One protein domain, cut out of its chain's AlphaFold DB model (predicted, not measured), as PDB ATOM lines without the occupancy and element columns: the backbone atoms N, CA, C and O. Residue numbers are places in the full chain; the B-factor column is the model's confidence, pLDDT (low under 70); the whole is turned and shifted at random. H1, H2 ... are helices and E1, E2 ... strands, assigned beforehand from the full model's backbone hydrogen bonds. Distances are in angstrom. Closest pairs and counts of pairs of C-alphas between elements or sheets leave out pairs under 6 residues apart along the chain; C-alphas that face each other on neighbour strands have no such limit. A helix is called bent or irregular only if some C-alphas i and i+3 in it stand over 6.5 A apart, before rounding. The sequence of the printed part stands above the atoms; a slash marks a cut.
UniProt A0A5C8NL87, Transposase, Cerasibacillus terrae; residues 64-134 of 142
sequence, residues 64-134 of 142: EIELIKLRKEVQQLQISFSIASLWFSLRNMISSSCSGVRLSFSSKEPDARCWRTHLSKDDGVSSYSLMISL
ATOM      1  N   GLU A  64     147.884  98.426  37.925       75.94
ATOM      2  CA  GLU A  64     147.522  97.833  36.632       75.94
ATOM      3  C   GLU A  64     148.186  96.468  36.423       75.94
ATOM      4  O   GLU A  64     147.601  95.566  35.814       75.94
ATOM      5  N   ILE A  65     149.414  96.298  36.918       78.56
ATOM      6  CA  ILE A  65     150.134  95.021  36.870       78.56
ATOM      7  C   ILE A  65     149.408  93.985  37.731       78.56
ATOM      8  O   ILE A  65     149.161  92.867  37.263       78.56
ATOM      9  N   GLU A  66     149.028  94.365  38.949       83.44
ATOM     10  CA  GLU A  66     148.249  93.519  39.850       83.44
ATOM     11  C   GLU A  66     146.884  93.168  39.255       83.44
ATOM     12  O   GLU A  66     146.527  91.990  39.208       83.44
ATOM     13  N   LEU A  67     146.167  94.134  38.674       86.31
ATOM     14  CA  LEU A  67     144.896  93.886  37.988       86.31
ATOM     15  C   LEU A  67     145.037  92.885  36.836       86.31
ATOM     16  O   LEU A  67     144.182  92.015  36.659       86.31
ATOM     17  N   ILE A  68     146.107  92.970  36.041       83.69
ATOM     18  CA  ILE A  68     146.359  92.012  34.956       83.69
ATOM     19  C   ILE A  68     146.655  90.619  35.515       83.69
ATOM     20  O   ILE A  68     146.196  89.627  34.942       83.69
ATOM     21  N   LYS A  69     147.422  90.528  36.605       85.81
ATOM     22  CA  LYS A  69     147.730  89.256  37.266       85.81
ATOM     23  C   LYS A  69     146.454  88.608  37.808       85.81
ATOM     24  O   LYS A  69     146.150  87.479  37.430       85.81
ATOM     25  N   LEU A  70     145.663  89.359  38.572       85.62
ATOM     26  CA  LEU A  70     144.398  88.898  39.143       85.62
ATOM     27  C   LEU A  70     143.404  88.467  38.060       85.62
ATOM     28  O   LEU A  70     142.797  87.407  38.168       85.62
ATOM     29  N   ARG A  71     143.277  89.220  36.959       87.81
ATOM     30  CA  ARG A  71     142.404  88.828  35.835       87.81
ATOM     31  C   ARG A  71     142.806  87.492  35.216       87.81
ATOM     32  O   ARG A  71     141.931  86.707  34.858       87.81
ATOM     33  N   LYS A  72     144.106  87.219  35.092       86.19
ATOM     34  CA  LYS A  72     144.594  85.924  34.593       86.19
ATOM     35  C   LYS A  72     144.284  84.793  35.564       86.19
ATOM     36  O   LYS A  72     143.855  83.736  35.118       86.19
ATOM     37  N   GLU A  73     144.480  85.015  36.860       83.94
ATOM     38  CA  GLU A  73     144.165  84.024  37.896       83.94
ATOM     39  C   GLU A  73     142.665  83.704  37.916       83.94
ATOM     40  O   GLU A  73     142.285  82.536  37.862       83.94
ATOM     41  N   VAL A  74     141.804  84.724  37.866       87.75
ATOM     42  CA  VAL A  74     140.346  84.543  37.762       87.75
ATOM     43  C   VAL A  74     139.977  83.757  36.506       87.75
ATOM     44  O   VAL A  74     139.181  82.825  36.578       87.75
ATOM     45  N   GLN A  75     140.572  84.085  35.358       81.50
ATOM     46  CA  GLN A  75     140.298  83.370  34.112       81.50
ATOM     47  C   GLN A  75     140.733  81.897  34.189       81.50
ATOM     48  O   GLN A  75     140.017  81.018  33.710       81.50
ATOM     49  N   GLN A  76     141.872  81.607  34.823       78.25
ATOM     50  CA  GLN A  76     142.327  80.234  35.057       78.25
ATOM     51  C   GLN A  76     141.352  79.459  35.949       78.25
ATOM     52  O   GLN A  76     140.994  78.330  35.617       78.25
ATOM     53  N   LEU A  77     140.883  80.078  37.036       81.81
ATOM     54  CA  LEU A  77     139.908  79.476  37.946       81.81
ATOM     55  C   LEU A  77     138.548  79.244  37.273       81.81
ATOM     56  O   LEU A  77     137.918  78.213  37.485       81.81
ATOM     57  N   GLN A  78     138.092  80.161  36.417       79.06
ATOM     58  CA  GLN A  78     136.850  79.972  35.662       79.06
ATOM     59  C   GLN A  78     136.942  78.793  34.688       79.06
ATOM     60  O   GLN A  78     135.992  78.021  34.561       79.06
ATOM     61  N   ILE A  79     138.085  78.629  34.016       81.88
ATOM     62  CA  ILE A  79     138.311  77.498  33.111       81.88
ATOM     63  C   ILE A  79     138.361  76.183  33.894       81.88
ATOM     64  O   ILE A  79     137.718  75.217  33.479       81.88
ATOM     65  N   SER A  80     139.070  76.133  35.029       73.19
ATOM     66  CA  SER A  80     139.131  74.917  35.851       73.19
ATOM     67  C   SER A  80     137.753  74.531  36.388       73.19
ATOM     68  O   SER A  80     137.365  73.367  36.288       73.19
ATOM     69  N   PHE A  81     136.975  75.507  36.863       81.56
ATOM     70  CA  PHE A  81     135.605  75.288  37.320       81.56
ATOM     71  C   PHE A  81     134.687  74.804  36.189       81.56
ATOM     72  O   PHE A  81     133.938  73.845  36.369       81.56
ATOM     73  N   SER A  82     134.783  75.412  35.002       80.81
ATOM     74  CA  SER A  82     134.024  74.995  33.815       80.81
ATOM     75  C   SER A  82     134.311  73.537  33.440       80.81
ATOM     76  O   SER A  82     133.392  72.740  33.255       80.81
ATOM     77  N   ILE A  83     135.587  73.147  33.411       78.62
ATOM     78  CA  ILE A  83     136.000  71.781  33.071       78.62
ATOM     79  C   ILE A  83     135.549  70.780  34.134       78.62
ATOM     80  O   ILE A  83     135.045  69.713  33.783       78.62
ATOM     81  N   ALA A  84     135.661  71.130  35.416       75.06
ATOM     82  CA  ALA A  84     135.145  70.301  36.500       75.06
ATOM     83  C   ALA A  84     133.622  70.101  36.385       75.06
ATOM     84  O   ALA A  84     133.133  68.984  36.557       75.06
ATOM     85  N   SER A  85     132.874  71.149  36.025       80.62
ATOM     86  CA  SER A  85     131.426  71.062  35.805       80.62
ATOM     87  C   SER A  85     131.072  70.178  34.606       80.62
ATOM     88  O   SER A  85     130.173  69.346  34.716       80.62
ATOM     89  N   LEU A  86     131.764  70.326  33.472       83.25
ATOM     90  CA  LEU A  86     131.557  69.472  32.295       83.25
ATOM     91  C   LEU A  86     131.847  68.006  32.617       83.25
ATOM     92  O   LEU A  86     131.090  67.117  32.226       83.25
ATOM     93  N   TRP A  87     132.916  67.760  33.372       79.19
ATOM     94  CA  TRP A  87     133.271  66.428  33.828       79.19
ATOM     95  C   TRP A  87     132.200  65.825  34.749       79.19
ATOM     96  O   TRP A  87     131.811  64.672  34.565       79.19
ATOM     97  N   PHE A  88     131.671  66.602  35.701       77.94
ATOM     98  CA  PHE A  88     130.607  66.147  36.600       77.94
ATOM     99  C   PHE A  88     129.328  65.785  35.833       77.94
ATOM    100  O   PHE A  88     128.734  64.732  36.070       77.94
ATOM    101  N   SER A  89     128.946  66.606  34.855       83.50
ATOM    102  CA  SER A  89     127.812  66.321  33.972       83.50
ATOM    103  C   SER A  89     128.027  65.046  33.154       83.50
ATOM    104  O   SER A  89     127.139  64.196  33.098       83.50
ATOM    105  N   LEU A  90     129.218  64.866  32.575       80.88
ATOM    106  CA  LEU A  90     129.576  63.656  31.832       80.88
ATOM    107  C   LEU A  90     129.518  62.407  32.723       80.88
ATOM    108  O   LEU A  90     128.979  61.383  32.308       80.88
ATOM    109  N   ARG A  91     130.014  62.493  33.964       76.31
ATOM    110  CA  ARG A  91     129.934  61.402  34.947       76.31
ATOM    111  C   ARG A  91     128.492  60.999  35.230       76.31
ATOM    112  O   ARG A  91     128.187  59.808  35.206       76.31
ATOM    113  N   ASN A  92     127.619  61.971  35.487       79.62
ATOM    114  CA  ASN A  92     126.208  61.704  35.764       79.62
ATOM    115  C   ASN A  92     125.512  61.084  34.545       79.62
ATOM    116  O   ASN A  92     124.748  60.135  34.694       79.62
ATOM    117  N   MET A  93     125.839  61.558  33.338       80.56
ATOM    118  CA  MET A  93     125.317  61.001  32.090       80.56
ATOM    119  C   MET A  93     125.747  59.539  31.884       80.56
ATOM    120  O   MET A  93     124.912  58.696  31.569       80.56
ATOM    121  N   ILE A  94     127.023  59.208  32.113       75.44
ATOM    122  CA  ILE A  94     127.526  57.828  31.995       75.44
ATOM    123  C   ILE A  94     126.893  56.925  33.061       75.44
ATOM    124  O   ILE A  94     126.452  55.825  32.741       75.44
ATOM    125  N   SER A  95     126.791  57.399  34.308       69.06
ATOM    126  CA  SER A  95     126.164  56.642  35.401       69.06
ATOM    127  C   SER A  95     124.676  56.374  35.168       69.06
ATOM    128  O   SER A  95     124.159  55.393  35.692       69.06
ATOM    129  N   SER A  96     123.985  57.238  34.419       74.44
ATOM    130  CA  SER A  96     122.572  57.054  34.080       74.44
ATOM    131  C   SER A  96     122.358  56.113  32.891       74.44
ATOM    132  O   SER A  96     121.305  55.486  32.812       74.44
ATOM    133  N   SER A  97     123.313  56.033  31.959       72.81
ATOM    134  CA  SER A  97     123.168  55.272  30.706       72.81
ATOM    135  C   SER A  97     123.823  53.889  30.735       72.81
ATOM    136  O   SER A  97     123.493  53.043  29.907       72.81
ATOM    137  N   CYS A  98     124.757  53.636  31.655       61.97
ATOM    138  CA  CYS A  98     125.484  52.370  31.744       61.97
ATOM    139  C   CYS A  98     125.325  51.747  33.139       61.97
ATOM    140  O   CYS A  98     125.956  52.188  34.098       61.97
ATOM    141  N   SER A  99     124.523  50.684  33.253       63.12
ATOM    142  CA  SER A  99     124.516  49.815  34.434       63.12
ATOM    143  C   SER A  99     125.813  49.001  34.484       63.12
ATOM    144  O   SER A  99     126.181  48.392  33.479       63.12
ATOM    145  N   GLY A 100     126.494  48.967  35.631       65.69
ATOM    146  CA  GLY A 100     127.706  48.159  35.814       65.69
ATOM    147  C   GLY A 100     129.039  48.915  35.729       65.69
ATOM    148  O   GLY A 100     130.096  48.292  35.635       65.69
ATOM    149  N   VAL A 101     129.007  50.253  35.682       67.25
ATOM    150  CA  VAL A 101     130.192  51.107  35.515       67.25
ATOM    151  C   VAL A 101     130.298  52.096  36.674       67.25
ATOM    152  O   VAL A 101     129.430  52.951  36.859       67.25
ATOM    153  N   ARG A 102     131.402  52.042  37.426       67.81
ATOM    154  CA  ARG A 102     131.706  52.986  38.506       67.81
ATOM    155  C   ARG A 102     132.786  53.972  38.068       67.81
ATOM    156  O   ARG A 102     133.936  53.611  37.831       67.81
ATOM    157  N   LEU A 103     132.410  55.250  38.031       68.25
ATOM    158  CA  LEU A 103     133.326  56.375  37.849       68.25
ATOM    159  C   LEU A 103     133.729  56.959  39.206       68.25
ATOM    160  O   LEU A 103     132.900  57.540  39.922       68.25
ATOM    161  N   SER A 104     135.011  56.826  39.535       66.62
ATOM    162  CA  SER A 104     135.640  57.425  40.714       66.62
ATOM    163  C   SER A 104     136.692  58.453  40.304       66.62
ATOM    164  O   SER A 104     137.222  58.434  39.190       66.62
ATOM    165  N   PHE A 105     136.941  59.412  41.189       64.50
ATOM    166  CA  PHE A 105     137.746  60.582  40.881       64.50
ATOM    167  C   PHE A 105     138.599  60.986  42.060       64.50
ATOM    168  O   PHE A 105     138.120  61.006  43.192       64.50
ATOM    169  N   SER A 106     139.844  61.335  41.763       63.59
ATOM    170  CA  SER A 106     140.772  61.886  42.738       63.59
ATOM    171  C   SER A 106     141.466  63.094  42.129       63.59
ATOM    172  O   SER A 106     141.998  63.017  41.016       63.59
ATOM    173  N   SER A 107     141.496  64.198  42.876       61.44
ATOM    174  CA  SER A 107     142.478  65.254  42.620       61.44
ATOM    175  C   SER A 107     143.854  64.710  42.987       61.44
ATOM    176  O   SER A 107     143.984  64.028  44.008       61.44
ATOM    177  N   LYS A 108     144.862  64.953  42.146       58.28
ATOM    178  CA  LYS A 108     146.237  64.510  42.421       58.28
ATOM    179  C   LYS A 108     147.059  65.570  43.163       58.28
ATOM    180  O   LYS A 108     147.993  65.214  43.871       58.28
ATOM    181  N   GLU A 109     146.665  66.839  43.068       58.69
ATOM    182  CA  GLU A 109     147.380  67.970  43.663       58.69
ATOM    183  C   GLU A 109     146.436  68.945  44.404       58.69
ATOM    184  O   GLU A 109     145.236  69.011  44.098       58.69
ATOM    185  N   PRO A 110     146.966  69.739  45.360       57.91
ATOM    186  CA  PRO A 110     146.220  70.798  46.051       57.91
ATOM    187  C   PRO A 110     145.839  71.975  45.138       57.91
ATOM    188  O   PRO A 110     145.032  72.814  45.527       57.91
ATOM    189  N   ASP A 111     146.406  72.054  43.932       55.25
ATOM    190  CA  ASP A 111     146.175  73.137  42.975       55.25
ATOM    191  C   ASP A 111     144.991  72.885  42.018       55.25
ATOM    192  O   ASP A 111     144.655  73.763  41.220       55.25
ATOM    193  N   ALA A 112     144.353  71.707  42.105       59.62
ATOM    194  CA  ALA A 112     143.209  71.288  41.289       59.62
ATOM    195  C   ALA A 112     143.449  71.376  39.763       59.62
ATOM    196  O   ALA A 112     142.510  71.569  38.983       59.62
ATOM    197  N   ARG A 113     144.708  71.252  39.311       59.22
ATOM    198  CA  ARG A 113     145.074  71.320  37.879       59.22
ATOM    199  C   ARG A 113     145.152  69.957  37.199       59.22
ATOM    200  O   ARG A 113     145.021  69.871  35.974       59.22
ATOM    201  N   CYS A 114     145.337  68.906  37.989       63.62
ATOM    202  CA  CYS A 114     145.441  67.531  37.528       63.62
ATOM    203  C   CYS A 114     144.344  66.678  38.147       63.62
ATOM    204  O   CYS A 114     144.280  66.453  39.360       63.62
ATOM    205  N   TRP A 115     143.504  66.151  37.269       66.62
ATOM    206  CA  TRP A 115     142.334  65.391  37.644       66.62
ATOM    207  C   TRP A 115     142.473  63.968  37.114       66.62
ATOM    208  O   TRP A 115     142.635  63.745  35.910       66.62
ATOM    209  N   ARG A 116     142.436  62.984  38.018       67.12
ATOM    210  CA  ARG A 116     142.503  61.572  37.643       67.12
ATOM    211  C   ARG A 116     141.117  60.962  37.674       67.12
ATOM    212  O   ARG A 116     140.452  60.942  38.708       67.12
ATOM    213  N   THR A 117     140.725  60.405  36.539       68.19
ATOM    214  CA  THR A 117     139.483  59.654  36.402       68.19
ATOM    215  C   THR A 117     139.796  58.164  36.396       68.19
ATOM    216  O   THR A 117     140.720  57.707  35.715       68.19
ATOM    217  N   HIS A 118     139.053  57.413  37.200       69.75
ATOM    218  CA  HIS A 118     139.112  55.962  37.264       69.75
ATOM    219  C   HIS A 118     137.758  55.410  36.830       69.75
ATOM    220  O   HIS A 118     136.723  55.726  37.423       69.75
ATOM    221  N   LEU A 119     137.786  54.601  35.780       69.25
ATOM    222  CA  LEU A 119     136.649  53.879  35.244       69.25
ATOM    223  C   LEU A 119     136.850  52.403  35.571       69.25
ATOM    224  O   LEU A 119     137.756  51.772  35.031       69.25
ATOM    225  N   SER A 120     136.007  51.853  36.435       68.38
ATOM    226  CA  SER A 120     136.003  50.421  36.735       68.38
ATOM    227  C   SER A 120     134.657  49.837  36.338       68.38
ATOM    228  O   SER A 120     133.620  50.457  36.588       68.38
ATOM    229  N   LYS A 121     134.673  48.663  35.710       69.12
ATOM    230  CA  LYS A 121     133.460  47.870  35.528       69.12
ATOM    231  C   LYS A 121     133.292  46.864  36.672       69.12
ATOM    232  O   LYS A 121     134.280  46.448  37.279       69.12
ATOM    233  N   ASP A 122     132.051  46.474  36.947       65.50
ATOM    234  CA  ASP A 122     131.698  45.566  38.050       65.50
ATOM    235  C   ASP A 122     132.205  44.121  37.856       65.50
ATOM    236  O   ASP A 122     132.230  43.340  38.803       65.50
ATOM    237  N   ASP A 123     132.697  43.771  36.663       62.81
ATOM    238  CA  ASP A 123     133.390  42.511  36.353       62.81
ATOM    239  C   ASP A 123     134.750  42.353  37.060       62.81
ATOM    240  O   ASP A 123     135.365  41.292  36.976       62.81
ATOM    241  N   GLY A 124     135.246  43.380  37.762       60.47
ATOM    242  CA  GLY A 124     136.438  43.300  38.622       60.47
ATOM    243  C   GLY A 124     137.780  43.171  37.885       60.47
ATOM    244  O   GLY A 124     138.830  43.289  38.513       60.47
ATOM    245  N   VAL A 125     137.762  42.975  36.562       59.19
ATOM    246  CA  VAL A 125     138.955  42.770  35.716       59.19
ATOM    247  C   VAL A 125     139.273  44.002  34.858       59.19
ATOM    248  O   VAL A 125     140.437  44.287  34.580       59.19
ATOM    249  N   SER A 126     138.257  44.767  34.446       61.75
ATOM    250  CA  SER A 126     138.422  45.890  33.519       61.75
ATOM    251  C   SER A 126     138.455  47.236  34.253       61.75
ATOM    252  O   SER A 126     137.427  47.757  34.695       61.75
ATOM    253  N   SER A 127     139.657  47.809  34.382       68.44
ATOM    254  CA  SER A 127     139.890  49.128  34.980       68.44
ATOM    255  C   SER A 127     140.704  50.011  34.035       68.44
ATOM    256  O   SER A 127     141.839  49.687  33.688       68.44
ATOM    257  N   TYR A 128     140.139  51.155  33.655       69.25
ATOM    258  CA  TYR A 128     140.783  52.167  32.825       69.25
ATOM    259  C   TYR A 128     141.017  53.431  33.656       69.25
ATOM    260  O   TYR A 128     140.150  53.862  34.415       69.25
ATOM    261  N   SER A 129     142.187  54.052  33.516       66.69
ATOM    262  CA  SER A 129     142.486  55.333  34.160       66.69
ATOM    263  C   SER A 129     142.873  56.353  33.104       66.69
ATOM    264  O   SER A 129     143.800  56.129  32.329       66.69
ATOM    265  N   LEU A 130     142.154  57.473  33.080       61.97
ATOM    266  CA  LEU A 130     142.445  58.605  32.212       61.97
ATOM    267  C   LEU A 130     142.872  59.784  33.087       61.97
ATOM    268  O   LEU A 130     142.137  60.231  33.973       61.97
ATOM    269  N   MET A 131     144.087  60.269  32.840       62.66
ATOM    270  CA  MET A 131     144.594  61.513  33.408       62.66
ATOM    271  C   MET A 131     144.168  62.665  32.507       62.66
ATOM    272  O   MET A 131     144.547  62.705  31.338       62.66
ATOM    273  N   ILE A 132     143.402  63.602  33.056       63.38
ATOM    274  CA  ILE A 132     143.105  64.869  32.397       63.38
ATOM    275  C   ILE A 132     143.964  65.922  33.093       63.38
ATOM    276  O   ILE A 132     143.678  66.348  34.213       63.38
ATOM    277  N   SER A 133     145.048  66.307  32.428       60.56
ATOM    278  CA  SER A 133     145.899  67.419  32.844       60.56
ATOM    279  C   SER A 133     145.487  68.659  32.069       60.56
ATOM    280  O   SER A 133     145.373  68.617  30.841       60.56
ATOM    281  N   LEU A 134     145.274  69.773  32.771       57.91
ATOM    282  CA  LEU A 134     145.019  71.058  32.136       57.91
ATOM    283  C   LEU A 134     146.308  71.573  31.462       57.91
ATOM    284  O   LEU A 134     147.037  72.388  32.020       57.91
TER     285      LEU A 134
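This is residues 64 to 134 of the 142 residues of the protein "Transposase" of Cerasibacillus terrae (UniProt A0A5C8NL87). A small hairpin sheet of three strands, E1, E2 and E3, has one very long helix, H1, over one face and no named element over the other; H1 runs along the strands, and its first stretch, residues 64 to 75, sticks out free past the sheet as an arm. At the far end of H1 the chain folds back into the sheet. The printed part has 71 residues with one named helix followed by three named strands, in the sheet order E1, E2, E3, antiparallel throughout, and the class is mixed, helices and strands. The whole is loose, with a radius of gyration of the C-alphas of 16.0 A, and it spans 57 by 22 by 13 A, the free arm adding to the length.

The sheet is a meander, each strand the antiparallel neighbour of the one before: E1, residues 101 to 107, E2, residues 114 to 121, and E3, residues 127 to 133. E2 is the inner strand, and E1 and E3 are the edge strands. E1 and E2 form a hairpin with 160 degrees between their directions; N 104 and O 118 are 2.9 A apart, within hydrogen-bond range. E2 and E3 form a second hairpin at 163 degrees, where N 119 and O 128 are 2.8 A apart, also within range. H1, residues 64 to 97, is on the sheet at a height over the sheet of 12.0 A, and the two make two layers, a helix on one face of a sheet. H1 lies over E1 and E2 and runs along the strands, at 0 degrees to E2 on the local plane. Its closest C-alphas to E1 are those of Arg 91 and Leu 103, 6.7 A apart. H1 and E2 are near each other, with 5 pairs of C-alphas within 10 A. In H1 every O i to N i+4 pair is within hydrogen-bond range.

E2 is the longest strand by residues, 23.1 A from C-alpha 114 at (145.441, 67.531, 37.528) to C-alpha 121. E1 measures 20.0 A and E3 19.4 A, ending at C-alpha 133 at (145.899, 67.419, 32.844). H1 begins at C-alpha 64 at (147.522, 97.833, 36.632), measures 49.4 A and is not bent.

The C-alphas of Glu 64 and Asp 123 are the two farthest apart, at 57.1 A. Without residues 64 to 75 the body spans 38 by 21 by 13 A. The printed part has no cut. The links H1 to E1 and E2 to E3 are tight, and E1 to E2 is short. The mean pLDDT of the printed part is 71.7, with residue 95 and residues 98 to 134 under 70.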